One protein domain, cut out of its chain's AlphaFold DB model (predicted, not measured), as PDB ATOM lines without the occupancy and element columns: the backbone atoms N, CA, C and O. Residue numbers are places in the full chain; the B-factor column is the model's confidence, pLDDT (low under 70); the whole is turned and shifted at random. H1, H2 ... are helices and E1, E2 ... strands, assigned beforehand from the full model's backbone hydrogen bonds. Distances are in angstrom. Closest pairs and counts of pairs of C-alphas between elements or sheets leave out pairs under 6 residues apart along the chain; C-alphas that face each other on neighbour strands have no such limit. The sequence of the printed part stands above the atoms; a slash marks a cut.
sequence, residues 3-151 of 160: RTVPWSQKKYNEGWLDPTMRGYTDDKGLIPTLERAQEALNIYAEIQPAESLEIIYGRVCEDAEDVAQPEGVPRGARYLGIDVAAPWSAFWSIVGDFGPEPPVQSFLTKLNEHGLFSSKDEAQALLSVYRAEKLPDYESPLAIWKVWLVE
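AT A GLANCE: This is residues 3 to 151 of the 160 residues of an uncharacterized protein of Acidobacteria bacterium (UniProt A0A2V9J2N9). A small, strongly twisted three-stranded sheet lies between two groups of helices: H6, its longest helix, packs along E2 with short H4 and H5 near it, while H1, H2 and H3 make a loose second group toward the other end of the longest axis. A long loop, residues 61 to 77, swings out from the sheet between E1 and E2. The printed part has 149 residues, with six named helices and three named strands in the order H1 H2 H3 E1 E2 H4 H5 H6 E3; the sheet's order is E1 E3 E2, antiparallel. The class is mixed, helices and strands, though named elements hold only 61 of the residues. The whole is compact, with a radius of gyration of the C-alphas of 16.6 A and spans of 46 by 34 by 28 A.

HOW THE PARTS SIT: Start at H1, residues 9 to 13, which touches no helix. Next, H2, residues 19 to 22, and H3, residues 34 to 44, only just touch, with 3 pairs of C-alphas within 8 A, the closest being Pro 19 and Ala 40 at 5.5 A. H3 is not on the sheet. Strand E1, residues 56 to 60, is antiparallel to E3, residues 143 to 149, at 151 degrees; look for N 57 and O 148, 2.7 A apart. Inner strand E3 is antiparallel to E2, residues 78 to 85, at 153 degrees, with N 83 and O 145 at 2.8 A. E2 bends by 56 degrees at residue 81. H4, residues 94 to 97, only grazes the sheet with residues 94 to 96. H5, residues 105 to 108, is close to but not clearly touching H6, residues 120 to 132; their closest C-alphas, Phe 107 and Leu 126, are 6.7 A apart. H6 is on the sheet at a height of 9.3 A, making two layers, a helix on one face of a sheet; its closest C-alpha pair with E2 is Val 84 and Ala 123, 6.3 A. It lies over E2 and, only just, E3, with 3 C-alphas falling on E3, and runs along the strands at 12 degrees to E2 on the local plane. In H1, H3 and H6 every O i to N i+4 pair is within hydrogen-bond range; H2, H4 and H5 are too short for one, and the single O i to N i+3 pair is within range in H2 and H5 but not in H4.

IN THESE COORDINATES: Find C-alpha 9 at (5.088, 12.675, -85.305), where H1 begins. H3 runs 15.0 A from C-alpha 34 to C-alpha 44. E1 is 13.4 A long and E2 19.6 A. H6 starts from C-alpha 120 at (-30.846, 22.659, -75.335) and runs 18.1 A. E3 runs 19.1 A to C-alpha 149 at (-18.113, 11.773, -68.792).

THE WHOLE: The C-alphas of Glu 14 and Ala 64, the two farthest apart, are 48.9 A apart. The printed part has no cut. The links H2 to H3, H3 to E1, E1 to E2 and H5 to H6 are long. The mean pLDDT of the printed part is 78.0, and residues 3 to 7, 63 to 71 and 87 to 102 are under 70.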
ATOM      1  N   ARG A   3     -11.536  12.780 -76.095       48.53
ATOM      2  CA  ARG A   3     -10.637  13.879 -76.453       48.53
ATOM      3  C   ARG A   3      -9.262  13.248 -76.653       48.53
ATOM      4  O   ARG A   3      -8.596  12.900 -75.683       48.53
ATOM      5  N   THR A   4      -8.875  12.998 -77.904       48.81
ATOM      6  CA  THR A   4      -7.523  12.514 -78.208       48.81
ATOM      7  C   THR A   4      -6.522  13.634 -78.025       48.81
ATOM      8  O   THR A   4      -6.787  14.788 -78.362       48.81
ATOM      9  N   VAL A   5      -5.324  13.272 -77.589       57.22
ATOM     10  CA  VAL A   5      -4.165  14.154 -77.713       57.22
ATOM     11  C   VAL A   5      -3.908  14.501 -79.187       57.22
ATOM     12  O   VAL A   5      -4.141  13.658 -80.057       57.22
ATOM     13  N   PRO A   6      -3.382  15.702 -79.489       60.94
ATOM     14  CA  PRO A   6      -2.930  16.031 -80.833       60.94
ATOM     15  C   PRO A   6      -1.888  15.028 -81.345       60.94
ATOM     16  O   PRO A   6      -1.051  14.536 -80.582       60.94
ATOM     17  N   TRP A   7      -1.909  14.766 -82.654       67.31
ATOM     18  CA  TRP A   7      -0.942  13.898 -83.330       67.31
ATOM     19  C   TRP A   7       0.513  14.244 -82.967       67.31
ATOM     20  O   TRP A   7       0.925  15.404 -83.034       67.31
ATOM     21  N   SER A   8       1.322  13.226 -82.650       73.56
ATOM     22  CA  SER A   8       2.752  13.386 -82.363       73.56
ATOM     23  C   SER A   8       3.616  12.585 -83.332       73.56
ATOM     24  O   SER A   8       3.867  11.393 -83.142       73.56
ATOM     25  N   GLN A   9       4.165  13.275 -84.336       76.50
ATOM     26  CA  GLN A   9       5.088  12.675 -85.305       76.50
ATOM     27  C   GLN A   9       6.315  12.045 -84.631       76.50
ATOM     28  O   GLN A   9       6.812  11.009 -85.064       76.50
ATOM     29  N   LYS A  10       6.803  12.661 -83.547       83.81
ATOM     30  CA  LYS A  10       7.934  12.141 -82.773       83.81
ATOM     31  C   LYS A  10       7.605  10.773 -82.169       83.81
ATOM     32  O   LYS A  10       8.398   9.852 -82.320       83.81
ATOM     33  N   LYS A  11       6.440  10.632 -81.527       80.62
ATOM     34  CA  LYS A  11       6.004   9.365 -80.919       80.62
ATOM     35  C   LYS A  11       5.748   8.284 -81.957       80.62
ATOM     36  O   LYS A  11       6.164   7.150 -81.752       80.62
ATOM     37  N   TYR A  12       5.176   8.659 -83.096       81.25
ATOM     38  CA  TYR A  12       5.053   7.747 -84.226       81.25
ATOM     39  C   TYR A  12       6.409   7.199 -84.688       81.25
ATOM     40  O   TYR A  12       6.577   5.992 -84.838       81.25
ATOM     41  N   ASN A  13       7.411   8.069 -84.829       85.38
ATOM     42  CA  ASN A  13       8.765   7.656 -85.205       85.38
ATOM     43  C   ASN A  13       9.454   6.790 -84.125       85.38
ATOM     44  O   ASN A  13      10.355   6.022 -84.449       85.38
ATOM     45  N   GLU A  14       9.029   6.891 -82.861       86.00
ATOM     46  CA  GLU A  14       9.451   6.023 -81.747       86.00
ATOM     47  C   GLU A  14       8.708   4.666 -81.733       86.00
ATOM     48  O   GLU A  14       8.940   3.847 -80.846       86.00
ATOM     49  N   GLY A  15       7.836   4.399 -82.715       80.06
ATOM     50  CA  GLY A  15       7.094   3.144 -82.865       80.06
ATOM     51  C   GLY A  15       5.736   3.117 -82.161       80.06
ATOM     52  O   GLY A  15       5.050   2.094 -82.201       80.06
ATOM     53  N   TRP A  16       5.316   4.219 -81.534       82.12
ATOM     54  CA  TRP A  16       3.979   4.315 -80.956       82.12
ATOM     55  C   TRP A  16       2.938   4.494 -82.065       82.12
ATOM     56  O   TRP A  16       3.052   5.365 -82.926       82.12
ATOM     57  N   LEU A  17       1.903   3.662 -82.037       77.31
ATOM     58  CA  LEU A  17       0.822   3.686 -83.017       77.31
ATOM     59  C   LEU A  17      -0.462   4.148 -82.347       77.31
ATOM     60  O   LEU A  17      -0.998   3.416 -81.513       77.31
ATOM     61  N   ASP A  18      -0.941   5.316 -82.765       74.50
ATOM     62  CA  ASP A  18      -2.233   5.869 -82.374       74.50
ATOM     63  C   ASP A  18      -3.357   4.831 -82.563       74.50
ATOM     64  O   ASP A  18      -3.408   4.180 -83.614       74.50
ATOM     65  N   PRO A  19      -4.260   4.645 -81.582       74.81
ATOM     66  CA  PRO A  19      -5.410   3.753 -81.712       74.81
ATOM     67  C   PRO A  19      -6.245   3.970 -82.984       74.81
ATOM     68  O   PRO A  19      -6.723   2.995 -83.571       74.81
ATOM     69  N   THR A  20      -6.363   5.205 -83.479       71.06
ATOM     70  CA  THR A  20      -7.016   5.517 -84.763       71.06
ATOM     71  C   THR A  20      -6.322   4.837 -85.947       71.06
ATOM     72  O   THR A  20      -6.986   4.318 -86.840       71.06
ATOM     73  N   MET A  21      -4.992   4.703 -85.916       70.38
ATOM     74  CA  MET A  21      -4.218   3.960 -86.920       70.38
ATOM     75  C   MET A  21      -4.266   2.440 -86.723       70.38
ATOM     76  O   MET A  21      -3.895   1.687 -87.620       70.38
ATOM     77  N   ARG A  22      -4.730   1.966 -85.562       73.56
ATOM     78  CA  ARG A  22      -4.908   0.539 -85.253       73.56
ATOM     79  C   ARG A  22      -6.313   0.024 -85.592       73.56
ATOM     80  O   ARG A  22      -6.657  -1.092 -85.210       73.56
ATOM     81  N   GLY A  23      -7.141   0.822 -86.272       78.56
ATOM     82  CA  GLY A  23      -8.505   0.428 -86.638       78.56
ATOM     83  C   GLY A  23      -9.442   0.300 -85.434       78.56
ATOM     84  O   GLY A  23     -10.337  -0.546 -85.428       78.56
ATOM     85  N   TYR A  24      -9.211   1.094 -84.380       79.56
ATOM     86  CA  TYR A  24     -10.149   1.200 -83.257       79.56
ATOM     87  C   TYR A  24     -11.404   1.995 -83.609       79.56
ATOM     88  O   TYR A  24     -12.414   1.851 -82.921       79.56
ATOM     89  N   THR A  25     -11.339   2.811 -84.658       80.19
ATOM     90  CA  THR A  25     -12.435   3.669 -85.088       80.19
ATOM     91  C   THR A  25     -13.252   3.055 -86.218       80.19
ATOM     92  O   THR A  25     -12.728   2.297 -87.034       80.19
ATOM     93  N   ASP A  26     -14.529   3.414 -86.277       78.31
ATOM     94  CA  ASP A  26     -15.415   3.183 -87.411       78.31
ATOM     95  C   ASP A  26     -15.116   4.147 -88.580       78.31
ATOM     96  O   ASP A  26     -14.150   4.918 -88.561       78.31
ATOM     97  N   ASP A  27     -15.952   4.094 -89.617       75.19
ATOM     98  CA  ASP A  27     -15.869   4.943 -90.810       75.19
ATOM     99  C   ASP A  27     -16.137   6.432 -90.533       75.19
ATOM    100  O   ASP A  27     -15.840   7.276 -91.380       75.19
ATOM    101  N   LYS A  28     -16.634   6.767 -89.338       70.88
ATOM    102  CA  LYS A  28     -16.844   8.136 -88.845       70.88
ATOM    103  C   LYS A  28     -15.732   8.593 -87.902       70.88
ATOM    104  O   LYS A  28     -15.811   9.682 -87.335       70.88
ATOM    105  N   GLY A  29     -14.690   7.784 -87.704       73.56
ATOM    106  CA  GLY A  29     -13.603   8.115 -86.788       73.56
ATOM    107  C   GLY A  29     -14.003   8.024 -85.313       73.56
ATOM    108  O   GLY A  29     -13.361   8.667 -84.485       73.56
ATOM    109  N   LEU A  30     -15.048   7.260 -84.972       76.00
ATOM    110  CA  LEU A  30     -15.514   7.023 -83.603       76.00
ATOM    111  C   LEU A  30     -15.149   5.613 -83.142       76.00
ATOM    112  O   LEU A  30     -15.215   4.658 -83.903       76.00
ATOM    113  N   ILE A  31     -14.818   5.450 -81.864       81.38
ATOM    114  CA  ILE A  31     -14.620   4.126 -81.267       81.38
ATOM    115  C   ILE A  31     -16.003   3.567 -80.901       81.38
ATOM    116  O   ILE A  31     -16.687   4.166 -80.065       81.38
ATOM    117  N   PRO A  32     -16.431   2.443 -81.504       80.38
ATOM    118  CA  PRO A  32     -17.834   2.029 -81.508       80.38
ATOM    119  C   PRO A  32     -18.315   1.426 -80.183       80.38
ATOM    120  O   PRO A  32     -19.517   1.301 -79.968       80.38
ATOM    121  N   THR A  33     -17.401   1.021 -79.295       83.88
ATOM    122  CA  THR A  33     -17.750   0.381 -78.018       83.88
ATOM    123  C   THR A  33     -16.927   0.940 -76.863       83.88
ATOM    124  O   THR A  33     -15.782   1.360 -77.038       83.88
ATOM    125  N   LEU A  34     -17.500   0.913 -75.655       82.44
ATOM    126  CA  LEU A  34     -16.814   1.357 -74.438       82.44
ATOM    127  C   LEU A  34     -15.566   0.516 -74.134       82.44
ATOM    128  O   LEU A  34     -14.540   1.067 -73.757       82.44
ATOM    129  N   GLU A  35     -15.637  -0.798 -74.345       85.25
ATOM    130  CA  GLU A  35     -14.497  -1.709 -74.174       85.25
ATOM    131  C   GLU A  35     -13.311  -1.291 -75.053       85.25
ATOM    132  O   GLU A  35     -12.204  -1.089 -74.558       85.25
ATOM    133  N   ARG A  36     -13.562  -1.027 -76.342       84.31
ATOM    134  CA  ARG A  36     -12.520  -0.548 -77.255       84.31
ATOM    135  C   ARG A  36     -12.033   0.851 -76.898       84.31
ATOM    136  O   ARG A  36     -10.860   1.148 -77.102       84.31
ATOM    137  N   ALA A  37     -12.906   1.710 -76.373       84.38
ATOM    138  CA  ALA A  37     -12.504   3.038 -75.917       84.38
ATOM    139  C   ALA A  37     -11.556   2.934 -74.715       84.38
ATOM    140  O   ALA A  37     -10.562   3.653 -74.663       84.38
ATOM    141  N   GLN A  38     -11.812   1.996 -73.799       84.44
ATOM    142  CA  GLN A  38     -10.944   1.733 -72.654       84.44
ATOM    143  C   GLN A  38      -9.581   1.183 -73.080       84.44
ATOM    144  O   GLN A  38      -8.550   1.632 -72.583       84.44
ATOM    145  N   GLU A  39      -9.558   0.237 -74.018       86.62
ATOM    146  CA  GLU A  39      -8.311  -0.264 -74.600       86.62
ATOM    147  C   GLU A  39      -7.501   0.859 -75.260       86.62
ATOM    148  O   GLU A  39      -6.300   0.981 -75.017       86.62
ATOM    149  N   ALA A  40      -8.155   1.713 -76.054       84.25
ATOM    150  CA  ALA A  40      -7.510   2.864 -76.676       84.25
ATOM    151  C   ALA A  40      -6.959   3.842 -75.628       84.25
ATOM    152  O   ALA A  40      -5.830   4.309 -75.768       84.25
ATOM    153  N   LEU A  41      -7.713   4.117 -74.558       83.75
ATOM    154  CA  LEU A  41      -7.277   4.988 -73.468       83.75
ATOM    155  C   LEU A  41      -6.043   4.423 -72.748       83.75
ATOM    156  O   LEU A  41      -5.110   5.172 -72.473       83.75
ATOM    157  N   ASN A  42      -5.981   3.106 -72.531       84.75
ATOM    158  CA  ASN A  42      -4.802   2.448 -71.956       84.75
ATOM    159  C   ASN A  42      -3.558   2.598 -72.850       84.75
ATOM    160  O   ASN A  42      -2.461   2.796 -72.336       84.75
ATOM    161  N   ILE A  43      -3.723   2.556 -74.178       84.38
ATOM    162  CA  ILE A  43      -2.629   2.798 -75.136       84.38
ATOM    163  C   ILE A  43      -2.185   4.269 -75.100       84.38
ATOM    164  O   ILE A  43      -0.991   4.562 -75.167       84.38
ATOM    165  N   TYR A  44      -3.123   5.215 -74.988       82.12
ATOM    166  CA  TYR A  44      -2.780   6.634 -74.836       82.12
ATOM    167  C   TYR A  44      -2.064   6.921 -73.510       82.12
ATOM    168  O   TYR A  44      -1.161   7.760 -73.482       82.12
ATOM    169  N   ALA A  45      -2.393   6.192 -72.441       84.25
ATOM    170  CA  ALA A  45      -1.745   6.320 -71.135       84.25
ATOM    171  C   ALA A  45      -0.255   5.919 -71.147       84.25
ATOM    172  O   ALA A  45       0.486   6.270 -70.232       84.25
ATOM    173  N   GLU A  46       0.229   5.237 -72.195       84.31
ATOM    174  CA  GLU A  46       1.664   4.969 -72.382       84.31
ATOM    175  C   GLU A  46       2.475   6.249 -72.654       84.31
ATOM    176  O   GLU A  46       3.687   6.283 -72.434       84.31
ATOM    177  N   ILE A  47       1.824   7.301 -73.166       81.94
ATOM    178  CA  ILE A  47       2.484   8.542 -73.594       81.94
ATOM    179  C   ILE A  47       1.882   9.811 -72.986       81.94
ATOM    180  O   ILE A  47       2.463  10.885 -73.161       81.94
ATOM    181  N   GLN A  48       0.745   9.709 -72.300       79.44
ATOM    182  CA  GLN A  48       0.076  10.806 -71.607       79.44
ATOM    183  C   GLN A  48      -0.211  10.432 -70.153       79.44
ATOM    184  O   GLN A  48      -0.467   9.262 -69.869       79.44
ATOM    185  N   PRO A  49      -0.208  11.407 -69.231       79.38
ATOM    186  CA  PRO A  49      -0.706  11.185 -67.880       79.38
ATOM    187  C   PRO A  49      -2.152  10.679 -67.920       79.38
ATOM    188  O   PRO A  49      -2.975  11.208 -68.662       79.38
ATOM    189  N   ALA A  50      -2.475   9.648 -67.139       77.94
ATOM    190  CA  ALA A  50      -3.806   9.039 -67.170       77.94
ATOM    191  C   ALA A  50      -4.912  10.042 -66.788       77.94
ATOM    192  O   ALA A  50      -6.023   9.960 -67.299       77.94
ATOM    193  N   GLU A  51      -4.593  11.014 -65.934       78.12
ATOM    194  CA  GLU A  51      -5.488  12.084 -65.500       78.12
ATOM    195  C   GLU A  51      -5.863  13.088 -66.601       78.12
ATOM    196  O   GLU A  51      -6.811  13.846 -66.417       78.12
ATOM    197  N   SER A  52      -5.142  13.119 -67.726       75.50
ATOM    198  CA  SER A  52      -5.486  13.969 -68.874       75.50
ATOM    199  C   SER A  52      -6.330  13.246 -69.927       75.50
ATOM    200  O   SER A  52      -6.659  13.837 -70.957       75.50
ATOM    201  N   LEU A  53      -6.667  11.974 -69.690       76.50
ATOM    202  CA  LEU A  53      -7.397  11.128 -70.625       76.50
ATOM    203  C   LEU A  53      -8.817  10.874 -70.125       76.50
ATOM    204  O   LEU A  53      -9.036  10.461 -68.989       76.50
ATOM    205  N   GLU A  54      -9.789  11.061 -71.011       81.38
ATOM    206  CA  GLU A  54     -11.207  10.929 -70.685       81.38
ATOM    207  C   GLU A  54     -11.953  10.173 -71.787       81.38
ATOM    208  O   GLU A  54     -11.704  10.362 -72.984       81.38
ATOM    209  N   ILE A  55     -12.930   9.358 -71.382       83.06
ATOM    210  CA  ILE A  55     -13.940   8.808 -72.289       83.06
ATOM    211  C   ILE A  55     -15.216   9.610 -72.096       83.06
ATOM    212  O   ILE A  55     -15.801   9.654 -71.017       83.06
ATOM    213  N   ILE A  56     -15.664  10.228 -73.176       82.62
ATOM    214  CA  ILE A  56     -16.851  11.060 -73.212       82.62
ATOM    215  C   ILE A  56     -17.939  10.299 -73.987       82.62
ATOM    216  O   ILE A  56     -17.717   9.789 -75.078       82.62
ATOM    217  N   TYR A  57     -19.152  10.192 -73.476       82.56
ATOM    218  CA  TYR A  57     -20.280   9.633 -74.217       82.56
ATOM    219  C   TYR A  57     -21.137  10.761 -74.791       82.56
ATOM    220  O   TYR A  57     -21.343  11.778 -74.130       82.56
ATOM    221  N   GLY A  58     -21.603  10.602 -76.029       82.06
ATOM    222  CA  GLY A  58     -22.389  11.609 -76.737       82.06
ATOM    223  C   GLY A  58     -23.623  10.989 -77.366       82.06
ATOM    224  O   GLY A  58     -23.536   9.916 -77.958       82.06
ATOM    225  N   ARG A  59     -24.762  11.671 -77.256       81.88
ATOM    226  CA  ARG A  59     -26.013  11.284 -77.919       81.88
ATOM    227  C   ARG A  59     -26.684  12.516 -78.508       81.88
ATOM    228  O   ARG A  59     -26.739  13.550 -77.844       81.88
ATOM    229  N   VAL A  60     -27.194  12.406 -79.733       84.00
ATOM    230  CA  VAL A  60     -27.980  13.480 -80.353       84.00
ATOM    231  C   VAL A  60     -29.205  13.752 -79.483       84.00
ATOM    232  O   VAL A  60     -29.896  12.828 -79.058       84.00
ATOM    233  N   CYS A  61     -29.454  15.022 -79.186       80.00
ATOM    234  CA  CYS A  61     -30.613  15.444 -78.423       80.00
ATOM    235  C   CYS A  61     -31.860  15.379 -79.311       80.00
ATOM    236  O   CYS A  61     -32.117  16.292 -80.096       80.00
ATOM    237  N   GLU A  62     -32.654  14.325 -79.162       72.38
ATOM    238  CA  GLU A  62     -33.983  14.245 -79.772       72.38
ATOM    239  C   GLU A  62     -34.995  15.090 -78.975       72.38
ATOM    240  O   GLU A  62     -34.806  15.363 -77.786       72.38
ATOM    241  N   ASP A  63     -36.067  15.555 -79.626       58.28
ATOM    242  CA  ASP A  63     -37.059  16.472 -79.035       58.28
ATOM    243  C   ASP A  63     -37.814  15.901 -77.820       58.28
ATOM    244  O   ASP A  63     -38.423  16.661 -77.074       58.28
ATOM    245  N   ALA A  64     -37.748  14.587 -77.593       51.06
ATOM    246  CA  ALA A  64     -38.536  13.882 -76.580       51.06
ATOM    247  C   ALA A  64     -37.774  13.525 -75.286       51.06
ATOM    248  O   ALA A  64     -38.352  12.900 -74.397       51.06
ATOM    249  N   GLU A  65     -36.491  13.869 -75.149       55.66
ATOM    250  CA  GLU A  65     -35.687  13.344 -74.040       55.66
ATOM    251  C   GLU A  65     -35.498  14.330 -72.884       55.66
ATOM    252  O   GLU A  65     -34.521  15.076 -72.841       55.66
ATOM    253  N   ASP A  66     -36.362  14.212 -71.876       53.38
ATOM    254  CA  ASP A  66     -36.182  14.763 -70.519       53.38
ATOM    255  C   ASP A  66     -35.602  13.711 -69.542       53.38
ATOM    256  O   ASP A  66     -35.780  13.764 -68.325       53.38
ATOM    257  N   VAL A  67     -34.935  12.678 -70.068       53.25
ATOM    258  CA  VAL A  67     -34.485  11.536 -69.259       53.25
ATOM    259  C   VAL A  67     -33.110  11.814 -68.648       53.25
ATOM    260  O   VAL A  67     -32.157  12.121 -69.365       53.25
ATOM    261  N   ALA A  68     -32.993  11.650 -67.324       57.56
ATOM    262  CA  ALA A  68     -31.759  11.874 -66.562       57.56
ATOM    263  C   ALA A  68     -30.596  10.944 -66.976       57.56
ATOM    264  O   ALA A  68     -29.431  11.304 -66.814       57.56
ATOM    265  N   GLN A  69     -30.901   9.772 -67.545       65.12
ATOM    266  CA  GLN A  69     -29.921   8.880 -68.161       65.12
ATOM    267  C   GLN A  69     -30.591   8.074 -69.290       65.12
ATOM    268  O   GLN A  69     -31.266   7.082 -69.011       65.12
ATOM    269  N   PRO A  70     -30.489   8.523 -70.553       66.31
ATOM    270  CA  PRO A  70     -31.112   7.832 -71.675       66.31
ATOM    271  C   PRO A  70     -30.482   6.451 -71.918       66.31
ATOM    272  O   PRO A  70     -29.335   6.189 -71.549       66.31
ATOM    273  N   GLU A  71     -31.243   5.556 -72.550       69.44
ATOM    274  CA  GLU A  71     -30.798   4.198 -72.881       69.44
ATOM    275  C   GLU A  71     -29.467   4.215 -73.661       69.44
ATOM    276  O   GLU A  71     -29.230   5.084 -74.501       69.44
ATOM    277  N   GLY A  72     -28.560   3.285 -73.357       73.44
ATOM    278  CA  GLY A  72     -27.235   3.217 -73.987       73.44
ATOM    279  C   GLY A  72     -26.161   4.133 -73.385       73.44
ATOM    280  O   GLY A  72     -24.984   3.926 -73.672       73.44
ATOM    281  N   VAL A  73     -26.506   5.088 -72.508       77.25
ATOM    282  CA  VAL A  73     -25.496   5.822 -71.721       77.25
ATOM    283  C   VAL A  73     -24.868   4.870 -70.691       77.25
ATOM    284  O   VAL A  73     -25.607   4.216 -69.949       77.25
ATOM    285  N   PRO A  74     -23.525   4.790 -70.588       77.69
ATOM    286  CA  PRO A  74     -22.863   3.957 -69.590       77.69
ATOM    287  C   PRO A  74     -23.340   4.257 -68.164       77.69
ATOM    288  O   PRO A  74     -23.490   5.416 -67.767       77.69
ATOM    289  N   ARG A  75     -23.573   3.202 -67.375       80.75
ATOM    290  CA  ARG A  75     -23.988   3.336 -65.973       80.75
ATOM    291  C   ARG A  75     -22.908   4.084 -65.185       80.75
ATOM    292  O   ARG A  75     -21.733   3.780 -65.334       80.75
ATOM    293  N   GLY A  76     -23.316   5.038 -64.348       80.94
ATOM    294  CA  GLY A  76     -22.385   5.885 -63.594       80.94
ATOM    295  C   GLY A  76     -21.763   7.033 -64.398       80.94
ATOM    296  O   GLY A  76     -21.019   7.817 -63.825       80.94
ATOM    297  N   ALA A  77     -22.082   7.183 -65.690       85.25
ATOM    298  CA  ALA A  77     -21.621   8.340 -66.446       85.25
ATOM    299  C   ALA A  77     -22.221   9.641 -65.888       85.25
ATOM    300  O   ALA A  77     -23.432   9.746 -65.665       85.25
ATOM    301  N   ARG A  78     -21.369  10.649 -65.702       88.44
ATOM    302  CA  ARG A  78     -21.741  11.965 -65.190       88.44
ATOM    303  C   ARG A  78     -22.096  12.891 -66.341       88.44
ATOM    304  O   ARG A  78     -21.309  13.079 -67.262       88.44
ATOM    305  N   TYR A  79     -23.280  13.488 -66.292       88.06
ATOM    306  CA  TYR A  79     -23.694  14.467 -67.292       88.06
ATOM    307  C   TYR A  79     -22.818  15.726 -67.231       88.06
ATOM    308  O   TYR A  79     -22.589  16.257 -66.145       88.06
ATOM    309  N   LEU A  80     -22.336  16.187 -68.389       86.56
ATOM    310  CA  LEU A  80     -21.468  17.365 -68.506       86.56
ATOM    311  C   LEU A  80     -22.174  18.572 -69.118       86.56
ATOM    312  O   LEU A  80     -21.778  19.699 -68.835       86.56
ATOM    313  N   GLY A  81     -23.183  18.365 -69.965       88.00
ATOM    314  CA  GLY A  81     -23.895  19.451 -70.639       88.00
ATOM    315  C   GLY A  81     -24.241  19.129 -72.086       88.00
ATOM    316  O   GLY A  81     -24.372  17.964 -72.471       88.00
ATOM    317  N   ILE A  82     -24.412  20.187 -72.876       87.69
ATOM    318  CA  ILE A  82     -24.889  20.134 -74.256       87.69
ATOM    319  C   ILE A  82     -23.892  20.818 -75.184       87.69
ATOM    320  O   ILE A  82     -23.415  21.912 -74.893       87.69
ATOM    321  N   ASP A  83     -23.620  20.187 -76.318       87.25
ATOM    322  CA  ASP A  83     -22.770  20.727 -77.375       87.25
ATOM    323  C   ASP A  83     -23.526  20.829 -78.704       87.25
ATOM    324  O   ASP A  83     -24.590  20.233 -78.888       87.25
ATOM    325  N   VAL A  84     -22.951  21.556 -79.655       84.62
ATOM    326  CA  VAL A  84     -23.358  21.540 -81.056       84.62
ATOM    327  C   VAL A  84     -22.179  21.010 -81.866       84.62
ATOM    328  O   VAL A  84     -21.078  21.539 -81.789       84.62
ATOM    329  N   ALA A  85     -22.385  19.941 -82.631       80.69
ATOM    330  CA  ALA A  85     -21.294  19.279 -83.341       80.69
ATOM    331  C   ALA A  85     -21.779  18.544 -84.591       80.69
ATOM    332  O   ALA A  85     -22.944  18.137 -84.696       80.69
ATOM    333  N   ALA A  86     -20.864  18.349 -85.540       76.88
ATOM    334  CA  ALA A  86     -21.111  17.546 -86.730       76.88
ATOM    335  C   ALA A  86     -21.181  16.043 -86.375       76.88
ATOM    336  O   ALA A  86     -20.365  15.560 -85.592       76.88
ATOM    337  N   PRO A  87     -22.120  15.273 -86.956       68.88
ATOM    338  CA  PRO A  87     -22.335  13.870 -86.594       68.88
ATOM    339  C   PRO A  87     -21.453  12.850 -87.344       68.88
ATOM    340  O   PRO A  87     -21.611  11.649 -87.121       68.88
ATOM    341  N   TRP A  88     -20.561  13.286 -88.245       61.44
ATOM    342  CA  TRP A  88     -19.830  12.399 -89.177       61.44
ATOM    343  C   TRP A  88     -18.330  12.248 -88.902       61.44
ATOM    344  O   TRP A  88     -17.645  11.623 -89.704       61.44
ATOM    345  N   SER A  89     -17.805  12.836 -87.832       61.03
ATOM    346  CA  SER A  89     -16.370  12.818 -87.542       61.03
ATOM    347  C   SER A  89     -16.100  12.561 -86.066       61.03
ATOM    348  O   SER A  89     -17.006  12.640 -85.228       61.03
ATOM    349  N   ALA A  90     -14.822  12.339 -85.735       58.69
ATOM    350  CA  ALA A  90     -14.327  12.599 -84.391       58.69
ATOM    351  C   ALA A  90     -14.888  13.952 -83.935       58.69
ATOM    352  O   ALA A  90     -14.847  14.934 -84.678       58.69
ATOM    353  N   PHE A  91     -15.523  13.944 -82.769       61.66
ATOM    354  CA  PHE A  91     -16.374  15.028 -82.305       61.66
ATOM    355  C   PHE A  91     -15.581  16.338 -82.222       61.66
ATOM    356  O   PHE A  91     -14.650  16.435 -81.426       61.66
ATOM    357  N   TRP A  92     -15.927  17.312 -83.063       57.06
ATOM    358  CA  TRP A  92     -15.386  18.672 -83.012       57.06
ATOM    359  C   TRP A  92     -16.423  19.550 -82.327       57.06
ATOM    360  O   TRP A  92     -17.562  19.648 -82.795       57.06
ATOM    361  N   SER A  93     -16.046  20.122 -81.186       57.69
ATOM    362  CA  SER A  93     -16.933  20.990 -80.421       57.69
ATOM    363  C   SER A  93     -16.905  22.356 -81.077       57.69
ATOM    364  O   SER A  93     -15.929  23.094 -80.936       57.69
ATOM    365  N   ILE A  94     -17.978  22.739 -81.773       58.25
ATOM    366  CA  ILE A  94     -17.997  24.054 -82.436       58.25
ATOM    367  C   ILE A  94     -17.893  25.197 -81.416       58.25
ATOM    368  O   ILE A  94     -17.545  26.325 -81.743       58.25
ATOM    369  N   VAL A  95     -18.219  24.925 -80.160       56.84
ATOM    370  CA  VAL A  95     -18.205  25.922 -79.102       56.84
ATOM    371  C   VAL A  95     -16.773  26.255 -78.653       56.84
ATOM    372  O   VAL A  95     -16.502  27.399 -78.293       56.84
ATOM    373  N   GLY A  96     -15.861  25.279 -78.692       55.00
ATOM    374  CA  GLY A  96     -14.454  25.459 -78.322       55.00
ATOM    375  C   GLY A  96     -13.513  25.737 -79.499       55.00
ATOM    376  O   GLY A  96     -12.462  26.340 -79.293       55.00
ATOM    377  N   ASP A  97     -13.890  25.319 -80.710       56.97
ATOM    378  CA  ASP A  97     -12.998  25.321 -81.878       56.97
ATOM    379  C   ASP A  97     -13.122  26.581 -82.760       56.97
ATOM    380  O   ASP A  97     -12.213  26.875 -83.540       56.97
ATOM    381  N   PHE A  98     -14.199  27.369 -82.628       56.84
ATOM    382  CA  PHE A  98     -14.361  28.635 -83.354       56.84
ATOM    383  C   PHE A  98     -13.970  29.843 -82.490       56.84
ATOM    384  O   PHE A  98     -14.302  29.932 -81.308       56.84
ATOM    385  N   GLY A  99     -13.232  30.783 -83.091       57.03
ATOM    386  CA  GLY A  99     -12.735  31.982 -82.414       57.03
ATOM    387  C   GLY A  99     -13.857  32.858 -81.829       57.03
ATOM    388  O   GLY A  99     -15.011  32.750 -82.242       57.03
ATOM    389  N   PRO A 100     -13.540  33.774 -80.893       60.22
ATOM    390  CA  PRO A 100     -14.511  34.598 -80.160       60.22
ATOM    391  C   PRO A 100     -15.149  35.709 -81.015       60.22
ATOM    392  O   PRO A 100     -15.520  36.763 -80.498       60.22
ATOM    393  N   GLU A 101     -15.222  35.519 -82.325       65.69
ATOM    394  CA  GLU A 101     -15.648  36.527 -83.278       65.69
ATOM    395  C   GLU A 101     -17.168  36.755 -83.162       65.69
ATOM    396  O   GLU A 101     -17.944  35.814 -82.945       65.69
ATOM    397  N   PRO A 102     -17.641  38.010 -83.265       62.59
ATOM    398  CA  PRO A 102     -19.062  38.277 -83.425       62.59
ATOM    399  C   PRO A 102     -19.595  37.477 -84.620       62.59
ATOM    400  O   PRO A 102     -18.934  37.451 -85.658       62.59
ATOM    401  N   PRO A 103     -20.757  36.817 -84.493       72.19
ATOM    402  CA  PRO A 103     -21.814  37.048 -83.504       72.19
ATOM    403  C   PRO A 103     -21.900  36.007 -82.372       72.19
ATOM    404  O   PRO A 103     -22.807  36.082 -81.544       72.19
ATOM    405  N   VAL A 104     -20.983  35.039 -82.294       77.50
ATOM    406  CA  VAL A 104     -21.100  33.916 -81.342       77.50
ATOM    407  C   VAL A 104     -20.519  34.212 -79.958       77.50
ATOM    408  O   VAL A 104     -20.789  33.484 -79.004       77.50
ATOM    409  N   GLN A 105     -19.793  35.323 -79.806       80.25
ATOM    410  CA  GLN A 105     -19.095  35.684 -78.568       80.25
ATOM    411  C   GLN A 105     -19.998  35.714 -77.322       80.25
ATOM    412  O   GLN A 105     -19.583  35.283 -76.248       80.25
ATOM    413  N   SER A 106     -21.253  36.164 -77.448       83.81
ATOM    414  CA  SER A 106     -22.203  36.204 -76.323       83.81
ATOM    415  C   SER A 106     -22.648  34.823 -75.838       83.81
ATOM    416  O   SER A 106     -23.218  34.707 -74.755       83.81
ATOM    417  N   PHE A 107     -22.452  33.777 -76.638       85.69
ATOM    418  CA  PHE A 107     -22.753  32.407 -76.232       85.69
ATOM    419  C   PHE A 107     -21.616  31.793 -75.416       85.69
ATOM    420  O   PHE A 107     -21.892  30.965 -74.554       85.69
ATOM    421  N   LEU A 108     -20.374  32.261 -75.595       82.25
ATOM    422  CA  LEU A 108     -19.222  31.783 -74.823       82.25
ATOM    423  C   LEU A 108     -19.385  32.034 -73.318       82.25
ATOM    424  O   LEU A 108     -18.931  31.242 -72.501       82.25
ATOM    425  N   THR A 109     -20.090  33.101 -72.929       85.44
ATOM    426  CA  THR A 109     -20.357  33.408 -71.513       85.44
ATOM    427  C   THR A 109     -21.420  32.509 -70.880       85.44
ATOM    428  O   THR A 109     -21.645  32.603 -69.677       85.44
ATOM    429  N   LYS A 110     -22.125  31.697 -71.676       88.62
ATOM    430  CA  LYS A 110     -23.164  30.761 -71.210       88.62
ATOM    431  C   LYS A 110     -22.630  29.345 -71.006       88.62
ATOM    432  O   LYS A 110     -23.373  28.457 -70.596       88.62
ATOM    433  N   LEU A 111     -21.357  29.132 -71.324       86.81
ATOM    434  CA  LEU A 111     -20.716  27.840 -71.184       86.81
ATOM    435  C   LEU A 111     -20.385  27.569 -69.724       86.81
ATOM    436  O   LEU A 111     -19.975  28.461 -68.981       86.81
ATOM    437  N   ASN A 112     -20.558  26.318 -69.324       87.00
ATOM    438  CA  ASN A 112     -20.112  25.833 -68.031       87.00
ATOM    439  C   ASN A 112     -18.588  25.602 -68.016       87.00
ATOM    440  O   ASN A 112     -17.889  25.821 -69.006       87.00
ATOM    441  N   GLU A 113     -18.066  25.118 -66.891       85.12
ATOM    442  CA  GLU A 113     -16.633  24.838 -66.707       85.12
ATOM    443  C   GLU A 113     -16.048  23.804 -67.688       85.12
ATOM    444  O   GLU A 113     -14.832  23.726 -67.850       85.12
ATOM    445  N   HIS A 114     -16.896  23.030 -68.370       83.25
ATOM    446  CA  HIS A 114     -16.503  22.048 -69.380       83.25
ATOM    447  C   HIS A 114     -16.545  22.605 -70.814       83.25
ATOM    448  O   HIS A 114     -16.208  21.883 -71.757       83.25
ATOM    449  N   GLY A 115     -16.942  23.872 -70.988       83.38
ATOM    450  CA  GLY A 115     -17.132  24.496 -72.298       83.38
ATOM    451  C   GLY A 115     -18.437  24.087 -72.985       83.38
ATOM    452  O   GLY A 115     -18.514  24.141 -74.207       83.38
ATOM    453  N   LEU A 116     -19.447  23.649 -72.226       86.94
ATOM    454  CA  LEU A 116     -20.721  23.134 -72.739       86.94
ATOM    455  C   LEU A 116     -21.899  24.003 -72.284       86.94
ATOM    456  O   LEU A 116     -21.843  24.643 -71.234       86.94
ATOM    457  N   PHE A 117     -22.997  23.994 -73.039       88.81
ATOM    458  CA  PHE A 117     -24.244  24.640 -72.629       88.81
ATOM    459  C   PHE A 117     -24.952  23.851 -71.530       88.81
ATOM    460  O   PHE A 117     -24.876  22.621 -71.465       88.81
ATOM    461  N   SER A 118     -25.702  24.564 -70.693       88.44
ATOM    462  CA  SER A 118     -26.514  23.940 -69.644       88.44
ATOM    463  C   SER A 118     -27.878  23.486 -70.168       88.44
ATOM    464  O   SER A 118     -28.508  22.616 -69.566       88.44
ATOM    465  N   SER A 119     -28.336  24.047 -71.295       88.69
ATOM    466  CA  SER A 119     -29.655  23.773 -71.867       88.69
ATOM    467  C   SER A 119     -29.647  23.614 -73.390       88.69
ATOM    468  O   SER A 119     -28.804  24.165 -74.103       88.69
ATOM    469  N   LYS A 120     -30.629  22.855 -73.895       88.44
ATOM    470  CA  LYS A 120     -30.846  22.659 -75.335       88.44
ATOM    471  C   LYS A 120     -31.179  23.982 -76.016       88.44
ATOM    472  O   LYS A 120     -30.708  24.224 -77.120       88.44
ATOM    473  N   ASP A 121     -31.946  24.836 -75.348       90.56
ATOM    474  CA  ASP A 121     -32.373  26.127 -75.885       90.56
ATOM    475  C   ASP A 121     -31.183  27.050 -76.166       90.56
ATOM    476  O   ASP A 121     -31.149  27.720 -77.196       90.56
ATOM    477  N   GLU A 122     -30.165  27.050 -75.300       90.44
ATOM    478  CA  GLU A 122     -28.936  27.816 -75.529       90.44
ATOM    479  C   GLU A 122     -28.154  27.298 -76.739       90.44
ATOM    480  O   GLU A 122     -27.744  28.093 -77.588       90.44
ATOM    481  N   ALA A 123     -28.007  25.976 -76.855       89.56
ATOM    482  CA  ALA A 123     -27.358  25.334 -77.996       89.56
ATOM    483  C   ALA A 123     -28.129  25.576 -79.308       89.56
ATOM    484  O   ALA A 123     -27.539  25.867 -80.349       89.56
ATOM    485  N   GLN A 124     -29.463  25.527 -79.259       91.31
ATOM    486  CA  GLN A 124     -30.338  25.804 -80.395       91.31
ATOM    487  C   GLN A 124     -30.273  27.274 -80.817       91.31
ATOM    488  O   GLN A 124     -30.263  27.573 -82.015       91.31
ATOM    489  N   ALA A 125     -30.205  28.193 -79.854       91.25
ATOM    490  CA  ALA A 125     -30.027  29.612 -80.122       91.25
ATOM    491  C   ALA A 125     -28.672  29.883 -80.795       91.25
ATOM    492  O   ALA A 125     -28.645  30.598 -81.798       91.25
ATOM    493  N   LEU A 126     -27.584  29.256 -80.323       88.62
ATOM    494  CA  LEU A 126     -26.282  29.324 -80.995       88.62
ATOM    495  C   LEU A 126     -26.390  28.811 -82.434       88.62
ATOM    496  O   LEU A 126     -26.030  29.532 -83.356       88.62
ATOM    497  N   LEU A 127     -26.910  27.595 -82.640       87.75
ATOM    498  CA  LEU A 127     -27.007  26.979 -83.967       87.75
ATOM    499  C   LEU A 127     -27.842  27.826 -84.941       87.75
ATOM    500  O   LEU A 127     -27.533  27.903 -86.132       87.75
ATOM    501  N   SER A 128     -28.887  28.482 -84.439       90.75
ATOM    502  CA  SER A 128     -29.729  29.375 -85.239       90.75
ATOM    503  C   SER A 128     -28.955  30.610 -85.699       90.75
ATOM    504  O   SER A 128     -28.987  30.933 -86.886       90.75
ATOM    505  N   VAL A 129     -28.214  31.259 -84.793       89.62
ATOM    506  CA  VAL A 129     -27.338  32.396 -85.124       89.62
ATOM    507  C   VAL A 129     -26.228  31.958 -86.079       89.62
ATOM    508  O   VAL A 129     -26.031  32.587 -87.110       89.62
ATOM    509  N   TYR A 130     -25.572  30.833 -85.796       86.00
ATOM    510  CA  TYR A 130     -24.499  30.267 -86.614       86.00
ATOM    511  C   TYR A 130     -24.917  30.094 -88.079       86.00
ATOM    512  O   TYR A 130     -24.191  30.471 -89.000       86.00
ATOM    513  N   ARG A 131     -26.127  29.562 -88.296       87.56
ATOM    514  CA  ARG A 131     -26.709  29.373 -89.630       87.56
ATOM    515  C   ARG A 131     -27.163  30.676 -90.275       87.56
ATOM    516  O   ARG A 131     -26.944  30.853 -91.471       87.56
ATOM    517  N   ALA A 132     -27.793  31.573 -89.516       90.69
ATOM    518  CA  ALA A 132     -28.252  32.864 -90.030       90.69
ATOM    519  C   ALA A 132     -27.085  33.719 -90.549       90.69
ATOM    520  O   ALA A 132     -27.199  34.375 -91.583       90.69
ATOM    521  N   GLU A 133     -25.954  33.637 -89.858       87.94
ATOM    522  CA  GLU A 133     -24.755  34.442 -90.094       87.94
ATOM    523  C   GLU A 133     -23.777  33.762 -91.061       87.94
ATOM    524  O   GLU A 133     -22.740  34.326 -91.398       87.94
ATOM    525  N   LYS A 134     -24.127  32.562 -91.549       88.12
ATOM    526  CA  LYS A 134     -23.345  31.780 -92.516       88.12
ATOM    527  C   LYS A 134     -21.877  31.632 -92.113       88.12
ATOM    528  O   LYS A 134     -20.975  31.787 -92.939       88.12
ATOM    529  N   LEU A 135     -21.652  31.341 -90.835       83.06
ATOM    530  CA  LEU A 135     -20.316  31.090 -90.302       83.06
ATOM    531  C   LEU A 135     -19.673  29.876 -90.999       83.06
ATOM    532  O   LEU A 135     -20.379  29.118 -91.670       83.06
ATOM    533  N   PRO A 136     -18.345  29.684 -90.906       80.25
ATOM    534  CA  PRO A 136     -17.670  28.585 -91.593       80.25
ATOM    535  C   PRO A 136     -18.391  27.249 -91.393       80.25
ATOM    536  O   PRO A 136     -18.877  26.955 -90.307       80.25
ATOM    537  N   ASP A 137     -18.532  26.455 -92.450       77.75
ATOM    538  CA  ASP A 137     -19.212  25.160 -92.382       77.75
ATOM    539  C   ASP A 137     -20.685  25.210 -91.907       77.75
ATOM    540  O   ASP A 137     -21.214  24.185 -91.484       77.75
ATOM    541  N   TYR A 138     -21.398  26.346 -91.999       81.88
ATOM    542  CA  TYR A 138     -22.818  26.453 -91.592       81.88
ATOM    543  C   TYR A 138     -23.768  25.491 -92.324       81.88
ATOM    544  O   TYR A 138     -24.841  25.166 -91.808       81.88
ATOM    545  N   GLU A 139     -23.393  25.064 -93.532       83.38
ATOM    546  CA  GLU A 139     -24.121  24.068 -94.329       83.38
ATOM    547  C   GLU A 139     -23.878  22.648 -93.827       83.38
ATOM    548  O   GLU A 139     -24.618  21.727 -94.184       83.38
ATOM    549  N   SER A 140     -22.870  22.468 -92.967       81.44
ATOM    550  CA  SER A 140     -22.673  21.208 -92.288       81.44
ATOM    551  C   SER A 140     -23.928  20.885 -91.482       81.44
ATOM    552  O   SER A 140     -24.510  21.739 -90.803       81.44
ATOM    553  N   PRO A 141     -24.364  19.629 -91.519       83.75
ATOM    554  CA  PRO A 141     -25.553  19.169 -90.810       83.75
ATOM    555  C   PRO A 141     -25.238  18.963 -89.317       83.75
ATOM    556  O   PRO A 141     -25.253  17.853 -88.790       83.75
ATOM    557  N   LEU A 142     -24.915  20.072 -88.652       83.00
ATOM    558  CA  LEU A 142     -24.682  20.176 -87.219       83.00
ATOM    559  C   LEU A 142     -25.925  19.726 -86.446       83.00
ATOM    560  O   LEU A 142     -27.055  20.079 -86.805       83.00
ATOM    561  N   ALA A 143     -25.692  18.988 -85.366       84.62
ATOM    562  CA  ALA A 143     -26.711  18.511 -84.446       84.62
ATOM    563  C   ALA A 143     -26.404  18.978 -83.019       84.62
ATOM    564  O   ALA A 143     -25.264  19.310 -82.693       84.62
ATOM    565  N   ILE A 144     -27.432  18.997 -82.171       87.75
ATOM    566  CA  ILE A 144     -27.290  19.255 -80.737       87.75
ATOM    567  C   ILE A 144     -27.045  17.922 -80.041       87.75
ATOM    568  O   ILE A 144     -27.767  16.955 -80.282       87.75
ATOM    569  N   TRP A 145     -26.056  17.874 -79.162       86.62
ATOM    570  CA  TRP A 145     -25.603  16.669 -78.486       86.62
ATOM    571  C   TRP A 145     -25.667  16.841 -76.985       86.62
ATOM    572  O   TRP A 145     -25.211  17.844 -76.455       86.62
ATOM    573  N   LYS A 146     -26.166  15.829 -76.287       87.00
ATOM    574  CA  LYS A 146     -25.931  15.676 -74.856       87.00
ATOM    575  C   LYS A 146     -24.602  14.961 -74.641       87.00
ATOM    576  O   LYS A 146     -24.268  14.032 -75.383       87.00
ATOM    577  N   VAL A 147     -23.868  15.396 -73.625       86.06
ATOM    578  CA  VAL A 147     -22.496  14.974 -73.348       86.06
ATOM    579  C   VAL A 147     -22.383  14.460 -71.914       86.06
ATOM    580  O   VAL A 147     -22.852  15.103 -70.974       86.06
ATOM    581  N   TRP A 148     -21.720  13.319 -71.738       87.19
ATOM    582  CA  TRP A 148     -21.440  12.710 -70.437       87.19
ATOM    583  C   TRP A 148     -19.968  12.306 -70.329       87.19
ATOM    584  O   TRP A 148     -19.385  11.849 -71.305       87.19
ATOM    585  N   LEU A 149     -19.382  12.404 -69.139       87.50
ATOM    586  CA  LEU A 149     -18.113  11.773 -68.792       87.50
ATOM    587  C   LEU A 149     -18.392  10.352 -68.321       87.50
ATOM    588  O   LEU A 149     -19.215  10.143 -67.431       87.50
ATOM    589  N   VAL A 150     -17.699   9.373 -68.890       85.75
ATOM    590  CA  VAL A 150     -17.729   8.006 -68.374       85.75
ATOM    591  C   VAL A 150     -16.747   7.925 -67.211       85.75
ATOM    592  O   VAL A 150     -15.537   7.972 -67.413       85.75
ATOM    593  N   GLU A 151     -17.278   7.845 -65.992       81.94
ATOM    594  CA  GLU A 151     -16.475   7.665 -64.785       81.94
ATOM    595  C   GLU A 151     -16.208   6.177 -64.565       81.94
ATOM    596  O   GLU A 151     -17.114   5.342 -64.635       81.94
TER     597      GLU A 151